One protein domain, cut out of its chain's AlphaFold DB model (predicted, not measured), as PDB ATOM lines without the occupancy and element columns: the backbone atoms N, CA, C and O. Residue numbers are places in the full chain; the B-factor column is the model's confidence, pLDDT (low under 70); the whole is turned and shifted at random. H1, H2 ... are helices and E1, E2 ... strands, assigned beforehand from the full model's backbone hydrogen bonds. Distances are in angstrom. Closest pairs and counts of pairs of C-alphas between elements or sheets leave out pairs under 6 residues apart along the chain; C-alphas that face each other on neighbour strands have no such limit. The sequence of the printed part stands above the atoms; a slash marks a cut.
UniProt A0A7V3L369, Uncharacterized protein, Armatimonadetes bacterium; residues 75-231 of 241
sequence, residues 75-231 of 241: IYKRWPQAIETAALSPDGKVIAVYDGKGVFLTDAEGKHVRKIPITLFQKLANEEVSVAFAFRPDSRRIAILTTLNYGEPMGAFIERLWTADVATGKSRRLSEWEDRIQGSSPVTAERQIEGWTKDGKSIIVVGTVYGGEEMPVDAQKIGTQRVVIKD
ATOM      1  N   ILE A  75     211.359 136.703 184.308       70.56
ATOM      2  CA  ILE A  75     210.518 137.060 183.165       70.56
ATOM      3  C   ILE A  75     209.813 138.396 183.407       70.56
ATOM      4  O   ILE A  75     209.901 139.244 182.539       70.56
ATOM      5  N   TYR A  76     209.270 138.673 184.599       68.06
ATOM      6  CA  TYR A  76     208.555 139.924 184.891       68.06
ATOM      7  C   TYR A  76     209.460 141.164 184.884       68.06
ATOM      8  O   TYR A  76     208.975 142.289 184.807       68.06
ATOM      9  N   LYS A  77     210.788 140.979 184.947       71.88
ATOM     10  CA  LYS A  77     211.765 142.069 184.775       71.88
ATOM     11  C   LYS A  77     212.077 142.358 183.307       71.88
ATOM     12  O   LYS A  77     212.555 143.443 182.993       71.88
ATOM     13  N   ARG A  78     211.886 141.371 182.429       69.69
ATOM     14  CA  ARG A  78     212.235 141.440 181.001       69.69
ATOM     15  C   ARG A  78     211.016 141.546 180.097       69.69
ATOM     16  O   ARG A  78     211.155 142.008 178.971       69.69
ATOM     17  N   TRP A  79     209.863 141.108 180.583       72.62
ATOM     18  CA  TRP A  79     208.634 141.012 179.829       72.62
ATOM     19  C   TRP A  79     207.630 142.091 180.205       72.62
ATOM     20  O   TRP A  79     207.591 142.533 181.357       72.62
ATOM     21  N   PRO A  80     206.800 142.477 179.227       67.38
ATOM     22  CA  PRO A  80     205.637 143.311 179.454       67.38
ATOM     23  C   PRO A  80     204.723 142.729 180.539       67.38
ATOM     24  O   PRO A  80     204.547 141.514 180.613       67.38
ATOM     25  N   GLN A  81     204.165 143.588 181.396       75.75
ATOM     26  CA  GLN A  81     203.341 143.124 182.523       75.75
ATOM     27  C   GLN A  81     202.003 142.547 182.054       75.75
ATOM     28  O   GLN A  81     201.689 141.398 182.355       75.75
ATOM     29  N   ALA A  82     201.231 143.345 181.317       86.38
ATOM     30  CA  ALA A  82     199.950 142.966 180.741       86.38
ATOM     31  C   ALA A  82     199.964 143.375 179.274       86.38
ATOM     32  O   ALA A  82     200.219 144.532 178.978       86.38
ATOM     33  N   ILE A  83     199.750 142.431 178.362       91.31
ATOM     34  CA  ILE A  83     199.752 142.721 176.926       91.31
ATOM     35  C   ILE A  83     198.398 143.317 176.556       91.31
ATOM     36  O   ILE A  83     197.390 142.616 176.586       91.31
ATOM     37  N   GLU A  84     198.386 144.595 176.189       94.56
ATOM     38  CA  GLU A  84     197.177 145.288 175.734       94.56
ATOM     39  C   GLU A  84     196.992 145.156 174.223       94.56
ATOM     40  O   GLU A  84     195.877 145.076 173.715       94.56
ATOM     41  N   THR A  85     198.092 145.118 173.469       96.25
ATOM     42  CA  THR A  85     198.052 144.936 172.015       96.25
ATOM     43  C   THR A  85     199.294 144.201 171.542       96.25
ATOM     44  O   THR A  85     200.395 144.437 172.042       96.25
ATOM     45  N   ALA A  86     199.133 143.326 170.549       96.62
ATOM     46  CA  ALA A  86     200.243 142.647 169.900       96.62
ATOM     47  C   ALA A  86     200.027 142.498 168.390       96.62
ATOM     48  O   ALA A  86     198.894 142.472 167.912       96.62
ATOM     49  N   ALA A  87     201.122 142.377 167.640       97.44
ATOM     50  CA  ALA A  87     201.103 142.070 166.214       97.44
ATOM     51  C   ALA A  87     202.286 141.174 165.832       97.44
ATOM     52  O   ALA A  87     203.395 141.375 166.320       97.44
ATOM     53  N   LEU A  88     202.056 140.214 164.935       97.81
ATOM     54  CA  LEU A  88     203.088 139.340 164.371       97.81
ATOM     55  C   LEU A  88     203.593 139.913 163.039       97.81
ATOM     56  O   LEU A  88     202.802 140.398 162.228       97.81
ATOM     57  N   SER A  89     204.902 139.854 162.801       98.19
ATOM     58  CA  SER A  89     205.493 140.222 161.516       98.19
ATOM     59  C   SER A  89     205.051 139.263 160.397       98.19
ATOM     60  O   SER A  89     204.788 138.090 160.662       98.19
ATOM     61  N   PRO A  90     205.003 139.712 159.127       97.88
ATOM     62  CA  PRO A  90     204.640 138.856 157.996       97.88
ATOM     63  C   PRO A  90     205.498 137.593 157.851       97.88
ATOM     64  O   PRO A  90     205.009 136.575 157.375       97.88
ATOM     65  N   ASP A  91     206.769 137.647 158.260       97.50
ATOM     66  CA  ASP A  91     207.673 136.492 158.262       97.50
ATOM     67  C   ASP A  91     207.543 135.586 159.503       97.50
ATOM     68  O   ASP A  91     208.236 134.573 159.586       97.50
ATOM     69  N   GLY A  92     206.678 135.940 160.460       96.75
ATOM     70  CA  GLY A  92     206.409 135.178 161.680       96.75
ATOM     71  C   GLY A  92     207.524 135.214 162.727       96.75
ATOM     72  O   GLY A  92     207.435 134.501 163.723       96.75
ATOM     73  N   LYS A  93     208.584 136.004 162.517       96.94
ATOM     74  CA  LYS A  93     209.784 135.969 163.369       96.94
ATOM     75  C   LYS A  93     209.768 136.975 164.504       96.94
ATOM     76  O   LYS A  93     210.513 136.794 165.461       96.94
ATOM     77  N   VAL A  94     208.983 138.043 164.387       97.38
ATOM     78  CA  VAL A  94     208.976 139.151 165.342       97.38
ATOM     79  C   VAL A  94     207.558 139.443 165.795       97.38
ATOM     80  O   VAL A  94     206.642 139.558 164.985       97.38
ATOM     81  N   ILE A  95     207.391 139.626 167.097       97.56
ATOM     82  CA  ILE A  95     206.158 140.072 167.728       97.56
ATOM     83  C   ILE A  95     206.387 141.486 168.261       97.56
ATOM     84  O   ILE A  95     207.339 141.740 169.001       97.56
ATOM     85  N   ALA A  96     205.512 142.410 167.879       97.88
ATOM     86  CA  ALA A  96     205.391 143.712 168.513       97.88
ATOM     87  C   ALA A  96     204.365 143.642 169.639       97.88
ATOM     88  O   ALA A  96     203.319 143.021 169.466       97.88
ATOM     89  N   VAL A  97     204.662 144.275 170.771       97.06
ATOM     90  CA  VAL A  97     203.819 144.248 171.969       97.06
ATOM     91  C   VAL A  97     203.730 145.641 172.580       97.06
ATOM     92  O   VAL A  97     204.738 146.340 172.675       97.06
ATOM     93  N   TYR A  98     202.535 146.027 173.022       96.50
ATOM     94  CA  TYR A  98     202.288 147.155 173.913       96.50
ATOM     95  C   TYR A  98     201.755 146.642 175.253       96.50
ATOM     96  O   TYR A  98     200.895 145.760 175.269       96.50
ATOM     97  N   ASP A  99     202.280 147.178 176.357       94.38
ATOM     98  CA  ASP A  99     202.008 146.673 177.709       94.38
ATOM     99  C   ASP A  99     201.443 147.685 178.710       94.38
ATOM    100  O   ASP A  99     201.638 147.556 179.923       94.38
ATOM    101  N   GLY A 100     200.876 148.773 178.202       93.19
ATOM    102  CA  GLY A 100     200.523 149.928 179.017       93.19
ATOM    103  C   GLY A 100     201.708 150.874 179.263       93.19
ATOM    104  O   GLY A 100     201.524 152.083 179.317       93.19
ATOM    105  N   LYS A 101     202.960 150.395 179.340       91.88
ATOM    106  CA  LYS A 101     204.146 151.205 179.722       91.88
ATOM    107  C   LYS A 101     205.142 151.443 178.592       91.88
ATOM    108  O   LYS A 101     206.004 152.330 178.685       91.88
ATOM    109  N   GLY A 102     205.109 150.630 177.547       94.81
ATOM    110  CA  GLY A 102     206.076 150.693 176.467       94.81
ATOM    111  C   GLY A 102     205.705 149.828 175.279       94.81
ATOM    112  O   GLY A 102     204.910 148.901 175.380       94.81
ATOM    113  N   VAL A 103     206.339 150.132 174.150       97.12
ATOM    114  CA  VAL A 103     206.311 149.273 172.968       97.12
ATOM    115  C   VAL A 103     207.584 148.446 172.924       97.12
ATOM    116  O   VAL A 103     208.685 148.975 173.108       97.12
ATOM    117  N   PHE A 104     207.433 147.157 172.658       96.50
ATOM    118  CA  PHE A 104     208.508 146.184 172.615       96.50
ATOM    119  C   PHE A 104     208.470 145.399 171.308       96.50
ATOM    120  O   PHE A 104     207.405 145.174 170.739       96.50
ATOM    121  N   LEU A 105     209.643 144.967 170.856       96.88
ATOM    122  CA  LEU A 105     209.804 143.930 169.847       96.88
ATOM    123  C   LEU A 105     210.453 142.718 170.502       96.88
ATOM    124  O   LEU A 105     211.385 142.875 171.290       96.88
ATOM    125  N   THR A 106     209.986 141.530 170.159       95.88
ATOM    126  CA  THR A 106     210.586 140.268 170.588       95.88
ATOM    127  C   THR A 106     210.548 139.248 169.463       95.88
ATOM    128  O   THR A 106     209.752 139.384 168.540       95.88
ATOM    129  N   ASP A 107     211.407 138.236 169.515       94.69
ATOM    130  CA  ASP A 107     211.242 137.037 168.691       94.69
ATOM    131  C   ASP A 107     210.005 136.225 169.114       94.69
ATOM    132  O   ASP A 107     209.429 136.454 170.182       94.69
ATOM    133  N   ALA A 108     209.596 135.275 168.272       88.69
ATOM    134  CA  ALA A 108     208.429 134.425 168.511       88.69
ATOM    135  C   ALA A 108     208.537 133.607 169.812       88.69
ATOM    136  O   ALA A 108     207.532 133.335 170.466       88.69
ATOM    137  N   GLU A 109     209.757 133.249 170.216       86.19
ATOM    138  CA  GLU A 109     210.046 132.535 171.460       86.19
ATOM    139  C   GLU A 109     210.161 133.458 172.680       86.19
ATOM    140  O   GLU A 109     210.305 132.969 173.804       86.19
ATOM    141  N   GLY A 110     210.141 134.779 172.487       85.56
ATOM    142  CA  GLY A 110     210.152 135.732 173.587       85.56
ATOM    143  C   GLY A 110     211.499 135.928 174.302       85.56
ATOM    144  O   GLY A 110     211.553 136.377 175.452       85.56
ATOM    145  N   LYS A 111     212.599 135.525 173.667       84.88
ATOM    146  CA  LYS A 111     213.968 135.567 174.194       84.88
ATOM    147  C   LYS A 111     214.664 136.895 173.910       84.88
ATOM    148  O   LYS A 111     215.460 137.341 174.737       84.88
ATOM    149  N   HIS A 112     214.372 137.539 172.780       87.25
ATOM    150  CA  HIS A 112     215.075 138.746 172.330       87.25
ATOM    151  C   HIS A 112     214.215 140.009 172.450       87.25
ATOM    152  O   HIS A 112     213.921 140.674 171.459       87.25
ATOM    153  N   VAL A 113     213.841 140.363 173.682       91.44
ATOM    154  CA  VAL A 113     212.996 141.534 173.958       91.44
ATOM    155  C   VAL A 113     213.795 142.839 173.867       91.44
ATOM    156  O   VAL A 113     214.834 143.008 174.511       91.44
ATOM    157  N   ARG A 114     213.271 143.807 173.114       94.50
ATOM    158  CA  ARG A 114     213.814 145.161 172.960       94.50
ATOM    159  C   ARG A 114     212.711 146.199 173.110       94.50
ATOM    160  O   ARG A 114     211.724 146.150 172.385       94.50
ATOM    161  N   LYS A 115     212.919 147.199 173.970       95.31
ATOM    162  CA  LYS A 115     212.031 148.367 174.071       95.31
ATOM    163  C   LYS A 115     212.296 149.355 172.933       95.31
ATOM    164  O   LYS A 115     213.445 149.710 172.675       95.31
ATOM    165  N   ILE A 116     211.235 149.826 172.287       97.88
ATOM    166  CA  ILE A 116     211.294 150.855 171.249       97.88
ATOM    167  C   ILE A 116     211.242 152.241 171.913       97.88
ATOM    168  O   ILE A 116     210.340 152.498 172.715       97.88
ATOM    169  N   PRO A 117     212.193 153.147 171.615       97.06
ATOM    170  CA  PRO A 117     212.249 154.459 172.244       97.06
ATOM    171  C   PRO A 117     211.225 155.401 171.596       97.06
ATOM    172  O   PRO A 117     211.539 156.117 170.650       97.06
ATOM    173  N   ILE A 118     209.983 155.391 172.077       97.00
ATOM    174  CA  ILE A 118     208.932 156.337 171.670       97.00
ATOM    175  C   ILE A 118     208.297 157.006 172.888       97.00
ATOM    176  O   ILE A 118     208.272 156.441 173.983       97.00
ATOM    177  N   THR A 119     207.768 158.210 172.682       95.56
ATOM    178  CA  THR A 119     207.048 158.958 173.716       95.56
ATOM    179  C   THR A 119     205.572 158.585 173.684       95.56
ATOM    180  O   THR A 119     204.857 158.965 172.753       95.56
ATOM    181  N   LEU A 120     205.127 157.855 174.707       93.88
ATOM    182  CA  LEU A 120     203.722 157.477 174.886       93.88
ATOM    183  C   LEU A 120     202.950 158.549 175.670       93.88
ATOM    184  O   LEU A 120     201.965 159.089 175.177       93.88
ATOM    185  N   PHE A 121     203.473 158.926 176.835       91.81
ATOM    186  CA  PHE A 121     202.826 159.801 177.817       91.81
ATOM    187  C   PHE A 121     203.367 161.235 177.772       91.81
ATOM    188  O   PHE A 121     204.550 161.435 177.471       91.81
ATOM    189  N   GLN A 122     202.536 162.225 178.114       89.12
ATOM    190  CA  GLN A 122     202.938 163.627 178.292       89.12
ATOM    191  C   GLN A 122     202.868 164.106 179.750       89.12
ATOM    192  O   GLN A 122     203.258 165.240 180.028       89.12
ATOM    193  N   LYS A 123     202.496 163.231 180.698       86.75
ATOM    194  CA  LYS A 123     202.312 163.565 182.124       86.75
ATOM    195  C   LYS A 123     201.156 164.543 182.373       86.75
ATOM    196  O   LYS A 123     201.204 165.334 183.314       86.75
ATOM    197  N   LEU A 124     200.132 164.495 181.533       83.88
ATOM    198  CA  LEU A 124     198.853 165.164 181.735       83.88
ATOM    199  C   LEU A 124     198.000 164.374 182.745       83.88
ATOM    200  O   LEU A 124     198.298 163.229 183.091       83.88
ATOM    201  N   ALA A 125     196.948 165.003 183.266       78.69
ATOM    202  CA  ALA A 125     195.988 164.316 184.126       78.69
ATOM    203  C   ALA A 125     195.090 163.391 183.287       78.69
ATOM    204  O   ALA A 125     194.640 163.789 182.212       78.69
ATOM    205  N   ASN A 126     194.805 162.194 183.810       84.06
ATOM    206  CA  ASN A 126     193.908 161.198 183.209       84.06
ATOM    207  C   ASN A 126     194.303 160.800 181.774       84.06
ATOM    208  O   ASN A 126     193.466 160.768 180.878       84.06
ATOM    209  N   GLU A 127     195.592 160.521 181.559       88.88
ATOM    210  CA  GLU A 127     196.095 160.019 180.277       88.88
ATOM    211  C   GLU A 127     195.716 158.551 180.063       88.88
ATOM    212  O   GLU A 127     196.101 157.681 180.847       88.88
ATOM    213  N   GLU A 128     195.044 158.275 178.950       92.88
ATOM    214  CA  GLU A 128     194.853 156.925 178.423       92.88
ATOM    215  C   GLU A 128     195.575 156.810 177.082       92.88
ATOM    216  O   GLU A 128     195.475 157.697 176.231       92.88
ATOM    217  N   VAL A 129     196.329 155.728 176.890       95.50
ATOM    218  CA  VAL A 129     197.090 155.492 175.662       95.50
ATOM    219  C   VAL A 129     196.610 154.206 175.018       95.50
ATOM    220  O   VAL A 129     196.585 153.161 175.654       95.50
ATOM    221  N   SER A 130     196.308 154.274 173.726       96.12
ATOM    222  CA  SER A 130     196.147 153.093 172.878       96.12
ATOM    223  C   SER A 130     197.229 153.057 171.804       96.12
ATOM    224  O   SER A 130     197.784 154.090 171.408       96.12
ATOM    225  N   VAL A 131     197.579 151.849 171.355       97.94
ATOM    226  CA  VAL A 131     198.643 151.631 170.370       97.94
ATOM    227  C   VAL A 131     198.171 150.663 169.293       97.94
ATOM    228  O   VAL A 131     197.684 149.582 169.596       97.94
ATOM    229  N   ALA A 132     198.389 151.020 168.028       98.19
ATOM    230  CA  ALA A 132     198.174 150.147 166.878       98.19
ATOM    231  C   ALA A 132     199.486 149.890 166.124       98.19
ATOM    232  O   ALA A 132     200.356 150.761 166.023       98.19
ATOM    233  N   PHE A 133     199.609 148.691 165.555       98.50
ATOM    234  CA  PHE A 133     200.800 148.227 164.847       98.50
ATOM    235  C   PHE A 133     200.488 147.852 163.399       98.50
ATOM    236  O   PHE A 133     199.477 147.215 163.124       98.50
ATOM    237  N   ALA A 134     201.411 148.153 162.485       98.50
ATOM    238  CA  ALA A 134     201.409 147.572 161.144       98.50
ATOM    239  C   ALA A 134     202.836 147.302 160.662       98.50
ATOM    240  O   ALA A 134     203.617 148.226 160.409       98.50
ATOM    241  N   PHE A 135     203.186 146.030 160.494       98.56
ATOM    242  CA  PHE A 135     204.454 145.657 159.881       98.56
ATOM    243  C   PHE A 135     204.455 145.960 158.385       98.56
ATOM    244  O   PHE A 135     203.458 145.784 157.683       98.56
ATOM    245  N   ARG A 136     205.611 146.395 157.890       98.25
ATOM    246  CA  ARG A 136     205.859 146.505 156.457       98.25
ATOM    247  C   ARG A 136     205.923 145.096 155.846       98.25
ATOM    248  O   ARG A 136     206.420 144.196 156.522       98.25
ATOM    249  N   PRO A 137     205.501 144.883 154.582       97.88
ATOM    250  CA  PRO A 137     205.498 143.548 153.971       97.88
ATOM    251  C   PRO A 137     206.848 142.814 153.993       97.88
ATOM    252  O   PRO A 137     206.882 141.591 154.031       97.88
ATOM    253  N   ASP A 138     207.967 143.545 154.007       97.62
ATOM    254  CA  ASP A 138     209.317 142.971 154.081       97.62
ATOM    255  C   ASP A 138     209.780 142.617 155.508       97.62
ATOM    256  O   ASP A 138     210.917 142.187 155.684       97.62
ATOM    257  N   SER A 139     208.936 142.823 156.525       98.06
ATOM    258  CA  SER A 139     209.212 142.603 157.957       98.06
ATOM    259  C   SER A 139     210.393 143.399 158.535       98.06
ATOM    260  O   SER A 139     210.789 143.183 159.676       98.06
ATOM    261  N   ARG A 140     210.957 144.365 157.796       98.12
ATOM    262  CA  ARG A 140     212.118 145.153 158.261       98.12
ATOM    263  C   ARG A 140     211.725 146.398 159.043       98.12
ATOM    264  O   ARG A 140     212.564 146.999 159.715       98.12
ATOM    265  N   ARG A 141     210.461 146.810 158.941       98.25
ATOM    266  CA  ARG A 141     209.922 147.996 159.610       98.25
ATOM    267  C   ARG A 141     208.540 147.750 160.178       98.25
ATOM    268  O   ARG A 141     207.785 146.927 159.668       98.25
ATOM    269  N   ILE A 142     208.216 148.538 161.191       98.62
ATOM    270  CA  ILE A 142     206.897 148.604 161.805       98.62
ATOM    271  C   ILE A 142     206.439 150.059 161.880       98.62
ATOM    272  O   ILE A 142     207.224 150.948 162.215       98.62
ATOM    273  N   ALA A 143     205.176 150.291 161.535       98.62
ATOM    274  CA  ALA A 143     204.455 151.517 161.828       98.62
ATOM    275  C   ALA A 143     203.750 151.356 163.176       98.62
ATOM    276  O   ALA A 143     203.171 150.304 163.451       98.62
ATOM    277  N   ILE A 144     203.827 152.391 164.007       98.69
ATOM    278  CA  ILE A 144     203.246 152.417 165.348       98.69
ATOM    279  C   ILE A 144     202.421 153.695 165.448       98.69
ATOM    280  O   ILE A 144     202.977 154.788 165.333       98.69
ATOM    281  N   LEU A 145     201.116 153.563 165.645       98.56
ATOM    282  CA  LEU A 145     200.216 154.688 165.874       98.56
ATOM    283  C   LEU A 145     199.848 154.697 167.349       98.56
ATOM    284  O   LEU A 145     199.354 153.698 167.860       98.56
ATOM    285  N   THR A 146     200.139 155.798 168.028       98.06
ATOM    286  CA  THR A 146     199.803 155.987 169.440       98.06
ATOM    287  C   THR A 146     198.722 157.047 169.541       98.06
ATOM    288  O   THR A 146     198.942 158.143 169.023       98.06
ATOM    289  N   THR A 147     197.630 156.757 170.238       96.62
ATOM    290  CA  THR A 147     196.559 157.720 170.519       96.62
ATOM    291  C   THR A 147     196.531 157.970 172.017       96.62
ATOM    292  O   THR A 147     196.269 157.053 172.793       96.62
ATOM    293  N   LEU A 148     196.869 159.197 172.412       95.25
ATOM    294  CA  LEU A 148     196.836 159.673 173.790       95.25
ATOM    295  C   LEU A 148     195.554 160.478 173.990       95.25
ATOM    296  O   LEU A 148     195.458 161.575 173.447       95.25
ATOM    297  N   ASN A 149     194.618 159.968 174.781       92.38
ATOM    298  CA  ASN A 149     193.409 160.680 175.191       92.38
ATOM    299  C   ASN A 149     193.661 161.387 176.526       92.38
ATOM    300  O   ASN A 149     194.260 160.798 177.430       92.38
ATOM    301  N   TYR A 150     193.226 162.643 176.655       90.25
ATOM    302  CA  TYR A 150     193.357 163.400 177.904       90.25
ATOM    303  C   TYR A 150     192.282 164.484 178.058       90.25
ATOM    304  O   TYR A 150     191.655 164.934 177.095       90.25
ATOM    305  N   GLY A 151     192.123 164.941 179.304       82.81
ATOM    306  CA  GLY A 151     191.168 165.977 179.693       82.81
ATOM    307  C   GLY A 151     189.760 165.426 179.929       82.81
ATOM    308  O   GLY A 151     189.210 164.717 179.094       82.81
ATOM    309  N   GLU A 152     189.165 165.773 181.072       77.38
ATOM    310  CA  GLU A 152     187.741 165.559 181.347       77.38
ATOM    311  C   GLU A 152     186.960 166.869 181.156       77.38
ATOM    312  O   GLU A 152     187.452 167.921 181.576       77.38
ATOM    313  N   PRO A 153     185.747 166.827 180.573       61.28
ATOM    314  CA  PRO A 153     185.076 165.664 179.988       61.28
ATOM    315  C   PRO A 153     185.544 165.479 178.532       61.28
ATOM    316  O   PRO A 153     185.211 166.295 177.688       61.28
ATOM    317  N   MET A 154     186.375 164.465 178.268       63.53
ATOM    318  CA  MET A 154     186.894 164.017 176.959       63.53
ATOM    319  C   MET A 154     186.833 165.040 175.814       63.53
ATOM    320  O   MET A 154     185.818 165.161 175.131       63.53
ATOM    321  N   GLY A 155     187.937 165.740 175.558       75.25
ATOM    322  CA  GLY A 155     187.955 166.732 174.483       75.25
ATOM    323  C   GLY A 155     189.252 166.838 173.707       75.25
ATOM    324  O   GLY A 155     189.268 167.578 172.733       75.25
ATOM    325  N   ALA A 156     190.328 166.154 174.096       88.56
ATOM    326  CA  ALA A 156     191.605 166.274 173.407       88.56
ATOM    327  C   ALA A 156     192.285 164.921 173.226       88.56
ATOM    328  O   ALA A 156     192.295 164.076 174.126       88.56
ATOM    329  N   PHE A 157     192.888 164.744 172.059       92.19
ATOM    330  CA  PHE A 157     193.777 163.627 171.799       92.19
ATOM    331  C   PHE A 157     195.000 164.088 171.027       92.19
ATOM    332  O   PHE A 157     194.949 164.979 170.178       92.19
ATOM    333  N   ILE A 158     196.120 163.444 171.342       95.19
ATOM    334  CA  ILE A 158     197.343 163.553 170.562       95.19
ATOM    335  C   ILE A 158     197.604 162.201 169.918       95.19
ATOM    336  O   ILE A 158     197.886 161.211 170.595       95.19
ATOM    337  N   GLU A 159     197.559 162.176 168.595       96.69
ATOM    338  CA  GLU A 159     197.878 161.002 167.799       96.69
ATOM    339  C   GLU A 159     199.265 161.160 167.191       96.69
ATOM    340  O   GLU A 159     199.605 162.194 166.616       96.69
ATOM    341  N   ARG A 160     200.105 160.132 167.311       97.88
ATOM    342  CA  ARG A 160     201.466 160.152 166.764       97.88
ATOM    343  C   ARG A 160     201.707 158.918 165.935       97.88
ATOM    344  O   ARG A 160     201.572 157.797 166.423       97.88
ATOM    345  N   LEU A 161     202.148 159.133 164.702       98.25
ATOM    346  CA  LEU A 161     202.632 158.058 163.854       98.25
ATOM    347  C   LEU A 161     204.152 157.975 163.949       98.25
ATOM    348  O   LEU A 161     204.866 158.937 163.651       98.25
ATOM    349  N   TRP A 162     204.639 156.795 164.299       98.50
ATOM    350  CA  TRP A 162     206.050 156.455 164.353       98.50
ATOM    351  C   TRP A 162     206.381 155.350 163.357       98.50
ATOM    352  O   TRP A 162     205.532 154.533 162.997       98.50
ATOM    353  N   THR A 163     207.653 155.278 162.980       98.44
ATOM    354  CA  THR A 163     208.240 154.071 162.400       98.44
ATOM    355  C   THR A 163     209.427 153.608 163.207       98.44
ATOM    356  O   THR A 163     210.169 154.425 163.750       98.44
ATOM    357  N   ALA A 164     209.618 152.294 163.273       98.31
ATOM    358  CA  ALA A 164     210.801 151.685 163.855       98.31
ATOM    359  C   ALA A 164     211.418 150.653 162.911       98.31
ATOM    360  O   ALA A 164     210.721 149.914 162.211       98.31
ATOM    361  N   ASP A 165     212.746 150.625 162.895       98.19
ATOM    362  CA  ASP A 165     213.525 149.549 162.298       98.19
ATOM    363  C   ASP A 165     213.469 148.321 163.209       98.19
ATOM    364  O   ASP A 165     213.758 148.413 164.402       98.19
ATOM    365  N   VAL A 166     213.083 147.175 162.652       97.62
ATOM    366  CA  VAL A 166     212.802 145.970 163.444       97.62
ATOM    367  C   VAL A 166     214.075 145.381 164.055       97.62
ATOM    368  O   VAL A 166     214.075 144.963 165.210       97.62
ATOM    369  N   ALA A 167     215.187 145.398 163.316       96.81
ATOM    370  CA  ALA A 167     216.444 144.806 163.768       96.81
ATOM    371  C   ALA A 167     217.110 145.635 164.878       96.81
ATOM    372  O   ALA A 167     217.637 145.098 165.853       96.81
ATOM    373  N   THR A 168     217.100 146.958 164.732       96.88
ATOM    374  CA  THR A 168     217.816 147.877 165.628       96.88
ATOM    375  C   THR A 168     216.922 148.492 166.700       96.88
ATOM    376  O   THR A 168     217.428 148.985 167.710       96.88
ATOM    377  N   GLY A 169     215.604 148.483 166.506       97.06
ATOM    378  CA  GLY A 169     214.633 149.197 167.331       97.06
ATOM    379  C   GLY A 169     214.736 150.718 167.244       97.06
ATOM    380  O   GLY A 169     214.093 151.409 168.029       97.06
ATOM    381  N   LYS A 170     215.545 151.262 166.324       97.38
ATOM    382  CA  LYS A 170     215.633 152.710 166.120       97.38
ATOM    383  C   LYS A 170     214.299 153.217 165.588       97.38
ATOM    384  O   LYS A 170     213.840 152.756 164.544       97.38
ATOM    385  N   SER A 171     213.709 154.168 166.299       97.56
ATOM    386  CA  SER A 171     212.422 154.771 165.971       97.56
ATOM    387  C   SER A 171     212.579 156.187 165.407       97.56
ATOM    388  O   SER A 171     213.617 156.836 165.562       97.56
ATOM    389  N   ARG A 172     211.524 156.679 164.760       96.81
ATOM    390  CA  ARG A 172     211.335 158.090 164.414       96.81
ATOM    391  C   ARG A 172     209.854 158.436 164.371       96.81
ATOM    392  O   ARG A 172     209.039 157.592 164.011       96.81
ATOM    393  N   ARG A 173     209.518 159.683 164.695       97.12
ATOM    394  CA  ARG A 173     208.165 160.227 164.533       97.12
ATOM    395  C   ARG A 173     208.005 160.741 163.106       97.12
ATOM    396  O   ARG A 173     208.852 161.499 162.639       97.12
ATOM    397  N   LEU A 174     206.948 160.320 162.423       96.88
ATOM    398  CA  LEU A 174     206.613 160.768 161.071       96.88
ATOM    399  C   LEU A 174     205.571 161.881 161.079       96.88
ATOM    400  O   LEU A 174     205.619 162.783 160.244       96.88
ATOM    401  N   SER A 175     204.607 161.811 161.993       97.38
ATOM    402  CA  SER A 175     203.517 162.778 162.089       97.38
ATOM    403  C   SER A 175     202.998 162.860 163.518       97.38
ATOM    404  O   SER A 175     203.159 161.924 164.305       97.38
ATOM    405  N   GLU A 176     202.405 164.002 163.832       97.06
ATOM    406  CA  GLU A 176     201.715 164.282 165.082       97.06
ATOM    407  C   GLU A 176     200.476 165.105 164.744       97.06
ATOM    408  O   GLU A 176     200.562 166.046 163.952       97.06
ATOM    409  N   TRP A 177     199.347 164.717 165.321       96.81
ATOM    410  CA  TRP A 177     198.086 165.434 165.246       96.81
ATOM    411  C   TRP A 177     197.645 165.715 166.672       96.81
ATOM    412  O   TRP A 177     197.547 164.791 167.477       96.81
ATOM    413  N   GLU A 178     197.444 166.986 166.988       94.88
ATOM    414  CA  GLU A 178     196.833 167.416 168.237       94.88
ATOM    415  C   GLU A 178     195.481 168.000 167.872       94.88
ATOM    416  O   GLU A 178     195.396 169.018 167.184       94.88
ATOM    417  N   ASP A 179     194.438 167.311 168.296       92.19
ATOM    418  CA  ASP A 179     193.074 167.631 167.937       92.19
ATOM    419  C   ASP A 179     192.278 167.820 169.225       92.19
ATOM    420  O   ASP A 179     192.470 167.121 170.226       92.19
ATOM    421  N   ARG A 180     191.372 168.797 169.190       89.69
ATOM    422  CA  ARG A 180     190.386 168.997 170.242       89.69
ATOM    423  C   ARG A 180     189.000 168.874 169.645       89.69
ATOM    424  O   ARG A 180     188.678 169.598 168.709       89.69
ATOM    425  N   ILE A 181     188.174 167.995 170.200       82.88
ATOM    426  CA  ILE A 181     186.744 167.938 169.892       82.88
ATOM    427  C   ILE A 181     186.082 169.066 170.686       82.88
ATOM    428  O   ILE A 181     185.483 168.852 171.735       82.88
ATOM    429  N   GLN A 182     186.278 170.298 170.218       84.56
ATOM    430  CA  GLN A 182     185.592 171.474 170.729       84.56
ATOM    431  C   GLN A 182     185.324 172.463 169.594       84.56
ATOM    432  O   GLN A 182     186.199 172.727 168.768       84.56
ATOM    433  N   GLY A 183     184.129 173.050 169.592       86.06
ATOM    434  CA  GLY A 183     183.711 174.049 168.608       86.06
ATOM    435  C   GLY A 183     183.004 173.438 167.398       86.06
ATOM    436  O   GLY A 183     182.462 172.340 167.485       86.06
ATOM    437  N   SER A 184     183.006 174.171 166.282       85.94
ATOM    438  CA  SER A 184     182.160 173.887 165.111       85.94
ATOM    439  C   SER A 184     182.905 173.419 163.855       85.94
ATOM    440  O   SER A 184     182.305 173.150 162.814       85.94
ATOM    441  N   SER A 185     184.239 173.370 163.898       89.56
ATOM    442  CA  SER A 185     185.050 173.007 162.728       89.56
ATOM    443  C   SER A 185     185.222 171.496 162.622       89.56
ATOM    444  O   SER A 185     185.429 170.858 163.650       89.56
ATOM    445  N   PRO A 186     185.214 170.911 161.409       93.00
ATOM    446  CA  PRO A 186     185.486 169.494 161.253       93.00
ATOM    447  C   PRO A 186     186.840 169.081 161.837       93.00
ATOM    448  O   PRO A 186     187.864 169.695 161.540       93.00
ATOM    449  N   VAL A 187     186.846 168.002 162.616       93.94
ATOM    450  CA  VAL A 187     188.043 167.419 163.238       93.94
ATOM    451  C   VAL A 187     188.215 165.999 162.721       93.94
ATOM    452  O   VAL A 187     187.248 165.252 162.599       93.94
ATOM    453  N   THR A 188     189.446 165.607 162.403       95.06
ATOM    454  CA  THR A 188     189.746 164.206 162.085       95.06
ATOM    455  C   THR A 188     190.313 163.533 163.324       95.06
ATOM    456  O   THR A 188     191.294 164.012 163.874       95.06
ATOM    457  N   ALA A 189     189.708 162.430 163.740       93.94
ATOM    458  CA  ALA A 189     190.036 161.703 164.959       93.94
ATOM    459  C   ALA A 189     190.052 160.192 164.712       93.94
ATOM    460  O   ALA A 189     189.789 159.741 163.591       93.94
ATOM    461  N   GLU A 190     190.310 159.419 165.771       93.69
ATOM    462  CA  GLU A 190     190.227 157.952 165.768       93.69
ATOM    463  C   GLU A 190     191.015 157.339 164.609       93.69
ATOM    464  O   GLU A 190     190.510 156.521 163.829       93.69
ATOM    465  N   ARG A 191     192.252 157.805 164.433       97.38
ATOM    466  CA  ARG A 191     193.068 157.381 163.304       97.38
ATOM    467  C   ARG A 191     193.444 155.908 163.470       97.38
ATOM    468  O   ARG A 191     193.718 155.413 164.559       97.38
ATOM    469  N   GLN A 192     193.493 155.203 162.350       98.00
ATOM    470  CA  GLN A 192     193.871 153.799 162.251       98.00
ATOM    471  C   GLN A 192     194.890 153.619 161.130       98.00
ATOM    472  O   GLN A 192     194.842 154.297 160.098       98.00
ATOM    473  N   ILE A 193     195.817 152.679 161.317       98.38
ATOM    474  CA  ILE A 193     196.736 152.284 160.252       98.38
ATOM    475  C   ILE A 193     196.006 151.293 159.342       98.38
ATOM    476  O   ILE A 193     195.753 150.162 159.740       98.38
ATOM    477  N   GLU A 194     195.703 151.696 158.110       98.25
ATOM    478  CA  GLU A 194     195.132 150.791 157.101       98.25
ATOM    479  C   GLU A 194     196.205 149.821 156.576       98.25
ATOM    480  O   GLU A 194     195.923 148.675 156.235       98.25
ATOM    481  N   GLY A 195     197.461 150.272 156.527       97.88
ATOM    482  CA  GLY A 195     198.605 149.441 156.176       97.88
ATOM    483  C   GLY A 195     199.730 150.228 155.518       97.88
ATOM    484  O   GLY A 195     199.834 151.450 155.634       97.88
ATOM    485  N   TRP A 196     200.583 149.508 154.798       98.50
ATOM    486  CA  TRP A 196     201.631 150.094 153.971       98.50
ATOM    487  C   TRP A 196     201.188 150.138 152.509       98.50
ATOM    488  O   TRP A 196     200.486 149.259 152.014       98.50
ATOM    489  N   THR A 197     201.648 151.157 151.795       98.25
ATOM    490  CA  THR A 197     201.606 151.188 150.327       98.25
ATOM    491  C   THR A 197     202.339 149.983 149.731       98.25
ATOM    492  O   THR A 197     203.245 149.423 150.349       98.25
ATOM    493  N   LYS A 198     201.964 149.582 148.506       96.69
ATOM    494  CA  LYS A 198     202.525 148.392 147.837       96.69
ATOM    495  C   LYS A 198     204.050 148.433 147.684       96.69
ATOM    496  O   LYS A 198     204.684 147.387 147.698       96.69
ATOM    497  N   ASP A 199     204.632 149.623 147.541       96.62
ATOM    498  CA  ASP A 199     206.084 149.806 147.445       96.62
ATOM    499  C   ASP A 199     206.788 149.842 148.817       96.62
ATOM    500  O   ASP A 199     208.013 149.941 148.881       96.62
ATOM    501  N   GLY A 200     206.026 149.779 149.915       96.56
ATOM    502  CA  GLY A 200     206.525 149.828 151.284       96.56
ATOM    503  C   GLY A 200     207.147 151.171 151.681       96.56
ATOM    504  O   GLY A 200     207.849 151.231 152.693       96.56
ATOM    505  N   LYS A 201     206.940 152.243 150.904       96.88
ATOM    506  CA  LYS A 201     207.575 153.549 151.160       96.88
ATOM    507  C   LYS A 201     206.704 154.497 151.965       96.88
ATOM    508  O   LYS A 201     207.224 155.457 152.525       96.88
ATOM    509  N   SER A 202     205.401 154.253 152.011       98.12
ATOM    510  CA  SER A 202     204.449 155.101 152.729       98.12
ATOM    511  C   SER A 202     203.465 154.279 153.548       98.12
ATOM    512  O   SER A 202     203.127 153.153 153.176       98.12
ATOM    513  N   ILE A 203     202.982 154.876 154.628       98.44
ATOM    514  CA  ILE A 203     201.942 154.337 155.503       98.44
ATOM    515  C   ILE A 203     200.627 155.010 155.141       98.44
ATOM    516  O   ILE A 203     200.591 156.209 154.860       98.44
ATOM    517  N   ILE A 204     199.560 154.228 155.126       98.50
ATOM    518  CA  ILE A 204     198.210 154.694 154.863       98.50
ATOM    519  C   ILE A 204     197.489 154.771 156.204       98.50
ATOM    520  O   ILE A 204     197.353 153.762 156.897       98.50
ATOM    521  N   VAL A 205     197.053 155.974 156.562       98.38
ATOM    522  CA  VAL A 205     196.292 156.248 157.781       98.38
ATOM    523  C   VAL A 205     194.900 156.714 157.385       98.38
ATOM    524  O   VAL A 205     194.757 157.553 156.495       98.38
ATOM    525  N   VAL A 206     193.883 156.171 158.042       98.38
ATOM    526  CA  VAL A 206     192.487 156.584 157.880       98.38
ATOM    527  C   VAL A 206     191.993 157.111 159.217       98.38
ATOM    528  O   VAL A 206     192.233 156.475 160.232       98.38
ATOM    529  N   GLY A 207     191.330 158.262 159.225       97.50
ATOM    530  CA  GLY A 207     190.654 158.809 160.401       97.50
ATOM    531  C   GLY A 207     189.178 159.063 160.127       97.50
ATOM    532  O   GLY A 207     188.770 159.246 158.974       97.50
ATOM    533  N   THR A 208     188.378 159.082 161.185       96.50
ATOM    534  CA  THR A 208     186.980 159.508 161.133       96.50
ATOM    535  C   THR A 208     186.926 161.033 161.156       96.50
ATOM    536  O   THR A 208     187.576 161.660 161.987       96.50
ATOM    537  N   VAL A 209     186.156 161.639 160.248       96.62
ATOM    538  CA  VAL A 209     185.902 163.085 160.270       96.62
ATOM    539  C   VAL A 209     184.624 163.336 161.053       96.62
ATOM    540  O   VAL A 209     183.554 162.847 160.675       96.62
ATOM    541  N   TYR A 210     184.757 164.106 162.122       94.81
ATOM    542  CA  TYR A 210     183.685 164.584 162.978       94.81
ATOM    543  C   TYR A 210     183.343 166.032 162.637       94.81
ATOM    544  O   TYR A 210     184.231 166.807 162.294       94.81
ATOM    545  N   GLY A 211     182.067 166.390 162.727       94.62
ATOM    546  CA  GLY A 211     181.576 167.766 162.668       94.62
ATOM    547  C   GLY A 211     180.405 167.961 163.629       94.62
ATOM    548  O   GLY A 211     179.931 166.998 164.221       94.62
ATOM    549  N   GLY A 212     179.947 169.197 163.774       92.38
ATOM    550  CA  GLY A 212     178.893 169.607 164.704       92.38
ATOM    551  C   GLY A 212     178.917 171.127 164.843       92.38
ATOM    552  O   GLY A 212     179.879 171.756 164.401       92.38
ATOM    553  N   GLU A 213     177.878 171.734 165.402       92.56
ATOM    554  CA  GLU A 213     177.877 173.152 165.774       92.56
ATOM    555  C   GLU A 213     178.531 173.360 167.153       92.56
ATOM    556  O   GLU A 213     179.257 174.338 167.345       92.56
ATOM    557  N   GLU A 214     178.341 172.416 168.082       89.81
ATOM    558  CA  GLU A 214     178.860 172.442 169.454       89.81
ATOM    559  C   GLU A 214     179.440 171.077 169.878       89.81
ATOM    560  O   GLU A 214     178.888 170.332 170.695       89.81
ATOM    561  N   MET A 215     180.615 170.740 169.346       89.69
ATOM    562  CA  MET A 215     181.315 169.522 169.749       89.69
ATOM    563  C   MET A 215     181.903 169.660 171.172       89.69
ATOM    564  O   MET A 215     182.385 170.743 171.521       89.69
ATOM    565  N   PRO A 216     181.903 168.591 171.999       87.56
ATOM    566  CA  PRO A 216     181.566 167.202 171.660       87.56
ATOM    567  C   PRO A 216     180.071 166.847 171.736       87.56
ATOM    568  O   PRO A 216     179.719 165.716 171.415       87.56
ATOM    569  N   VAL A 217     179.196 167.764 172.168       90.31
ATOM    570  CA  VAL A 217     177.791 167.464 172.506       90.31
ATOM    571  C   VAL A 217     177.006 166.956 171.299       90.31
ATOM    572  O   VAL A 217     176.255 165.989 171.418       90.31
ATOM    573  N   ASP A 218     177.200 167.581 170.142       91.69
ATOM    574  CA  ASP A 218     176.502 167.250 168.899       91.69
ATOM    575  C   ASP A 218     177.418 166.624 167.837       91.69
ATOM    576  O   ASP A 218     177.072 166.604 166.654       91.69
ATOM    577  N   ALA A 219     178.581 166.105 168.250       91.50
ATOM    578  CA  ALA A 219     179.560 165.546 167.332       91.50
ATOM    579  C   ALA A 219     178.956 164.397 166.505       91.50
ATOM    580  O   ALA A 219     178.490 163.383 167.028       91.50
ATOM    581  N   GLN A 220     179.008 164.541 165.183       95.12
ATOM    582  CA  GLN A 220     178.527 163.570 164.210       95.12
ATOM    583  C   GLN A 220     179.652 163.150 163.278       95.12
ATOM    584  O   GLN A 220     180.457 163.960 162.819       95.12
ATOM    585  N   LYS A 221     179.672 161.863 162.938       96.31
ATOM    586  CA  LYS A 221     180.535 161.340 161.885       96.31
ATOM    587  C   LYS A 221     180.032 161.828 160.528       96.31
ATOM    588  O   LYS A 221     178.998 161.369 160.050       96.31
ATOM    589  N   ILE A 222     180.801 162.703 159.890       97.56
ATOM    590  CA  ILE A 222     180.476 163.280 158.577       97.56
ATOM    591  C   ILE A 222     181.301 162.678 157.436       97.56
ATOM    592  O   ILE A 222     181.008 162.912 156.266       97.56
ATOM    593  N   GLY A 223     182.329 161.886 157.748       97.88
ATOM    594  CA  GLY A 223     183.114 161.216 156.718       97.88
ATOM    595  C   GLY A 223     184.329 160.463 157.234       97.88
ATOM    596  O   GLY A 223     184.457 160.152 158.420       97.88
ATOM    597  N   THR A 224     185.230 160.161 156.306       98.00
ATOM    598  CA  THR A 224     186.544 159.580 156.575       98.00
ATOM    599  C   THR A 224     187.605 160.350 155.802       98.00
ATOM    600  O   THR A 224     187.388 160.772 154.666       98.00
ATOM    601  N   GLN A 225     188.767 160.539 156.419       97.88
ATOM    602  CA  GLN A 225     189.923 161.146 155.777       97.88
ATOM    603  C   GLN A 225     191.027 160.106 155.661       97.88
ATOM    604  O   GLN A 225     191.411 159.479 156.644       97.88
ATOM    605  N   ARG A 226     191.560 159.942 154.450       98.25
ATOM    606  CA  ARG A 226     192.688 159.057 154.163       98.25
ATOM    607  C   ARG A 226     193.930 159.886 153.868       98.25
ATOM    608  O   ARG A 226     193.901 160.744 152.989       98.25
ATOM    609  N   VAL A 227     195.028 159.600 154.562       97.81
ATOM    610  CA  VAL A 227     196.315 160.284 154.398       97.81
ATOM    611  C   VAL A 227     197.410 159.259 154.111       97.81
ATOM    612  O   VAL A 227     197.462 158.190 154.720       97.81
ATOM    613  N   VAL A 228     198.298 159.587 153.172       98.06
ATOM    614  CA  VAL A 228     199.467 158.769 152.820       98.06
ATOM    615  C   VAL A 228     200.726 159.474 153.311       98.06
ATOM    616  O   VAL A 228     201.049 160.569 152.853       98.06
ATOM    617  N   ILE A 229     201.449 158.846 154.236       97.69
ATOM    618  CA  ILE A 229     202.592 159.443 154.938       97.69
ATOM    619  C   ILE A 229     203.865 158.718 154.524       97.69
ATOM    620  O   ILE A 229     204.007 157.516 154.745       97.69
ATOM    621  N   LYS A 230     204.806 159.444 153.915       97.25
ATOM    622  CA  LYS A 230     206.078 158.876 153.450       97.25
ATOM    623  C   LYS A 230     206.976 158.506 154.631       97.25
ATOM    624  O   LYS A 230     207.306 159.354 155.454       97.25
ATOM    625  N   ASP A 231     207.476 157.275 154.637       95.25
ATOM    626  CA  ASP A 231     208.531 156.800 155.535       95.25
ATOM    627  C   ASP A 231     209.916 157.079 154.925       95.25
ATOM    628  O   ASP A 231     210.780 156.206 154.818       95.25
TER     629      ASP A 231
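AT A GLANCE: This is residues 75 to 231 of the 241 residues of an uncharacterized protein of Armatimonadetes bacterium (UniProt A0A7V3L369). Three antiparallel sheets stand face to face in turn, like three blades fanned out along the chain: E1 to E4, then E5 to E8 in the middle, then E9 to E11. E1, E5 and E9, the first strands of the blades, run side by side, and the short helix H1 lies away from the stack, farthest from the mean of the C-alphas. The printed part has 157 residues, with one named helix followed by eleven named strands; the class is mostly strand. It is compact, with a radius of gyration of the C-alphas of 16.6 A, and flat, spanning 52 by 37 by 20 A.

IN THESE COORDINATES: Find C-alpha 75 at (210.518, 137.060, 183.165), where H1 begins and runs to residue 78. Next come E1, residues 85 to 88, E2, 94 to 98, E3, 103 to 107, and E4, 114 to 116. Look for C-alpha 128 at (194.853, 156.925, 178.423); from there E5 runs to residue 135, over 23.7 A. E6, 141 to 150, covers 29.1 A, E7, 156 to 165, 29.7 A, and E8, 171 to 180, 26.6 A. E9, 187 to 196, covers 23.9 A, E10, 202 to 211, 28.0 A, and E11, 220 to 230, 29.9 A, ending at C-alpha 230 at (206.078, 158.876, 153.450).

HOW THE PARTS SIT: H1 is on none of the sheets; it is too short for an O i to N i+4 pair, and its one O i to N i+3 pair is within hydrogen-bond range. E1 E2 E3 E4 is a meander, each strand the antiparallel neighbour of the one before; look at N 87 and O 96, 2.9 A, N 97 and O 104, 2.9 A, and N 105 and O 114, 2.8 A. The meander E5 E6 E7 E8 is strongly twisted, with N 130 and O 147, 2.9 A, N 146 and O 160, 2.9 A, and N 159 and O 177, 2.8 A. These two sheets are face to face, their best planes 24 degrees apart; the closest C-alphas of E1 and E5, Ala 87 and Phe 133, are 6.3 A apart. The strongly twisted meander E9 E10 E11 has N 189 and O 208 at 2.9 A and N 205 and O 227 at 2.9 A. It is face to face with E5 E6 E7 E8, their best planes 10 degrees apart, which completes the stack of sheets; the closest C-alphas of E5 and E9, Ala 134 and Gly 195, are 6.0 A apart. E8 bends by 56 degrees at residue 174, E9 by 68 degrees at 190 and E11 by 53 degrees at 223.

THE WHOLE: The C-alphas farthest apart, of Lys 111 and Glu 213, are 52.8 A apart. The printed part has no cut, and its one long link is E4 to E5. Its mean pLDDT is 93.1; residues 76, 78, 80 and 153 to 154 are under 70.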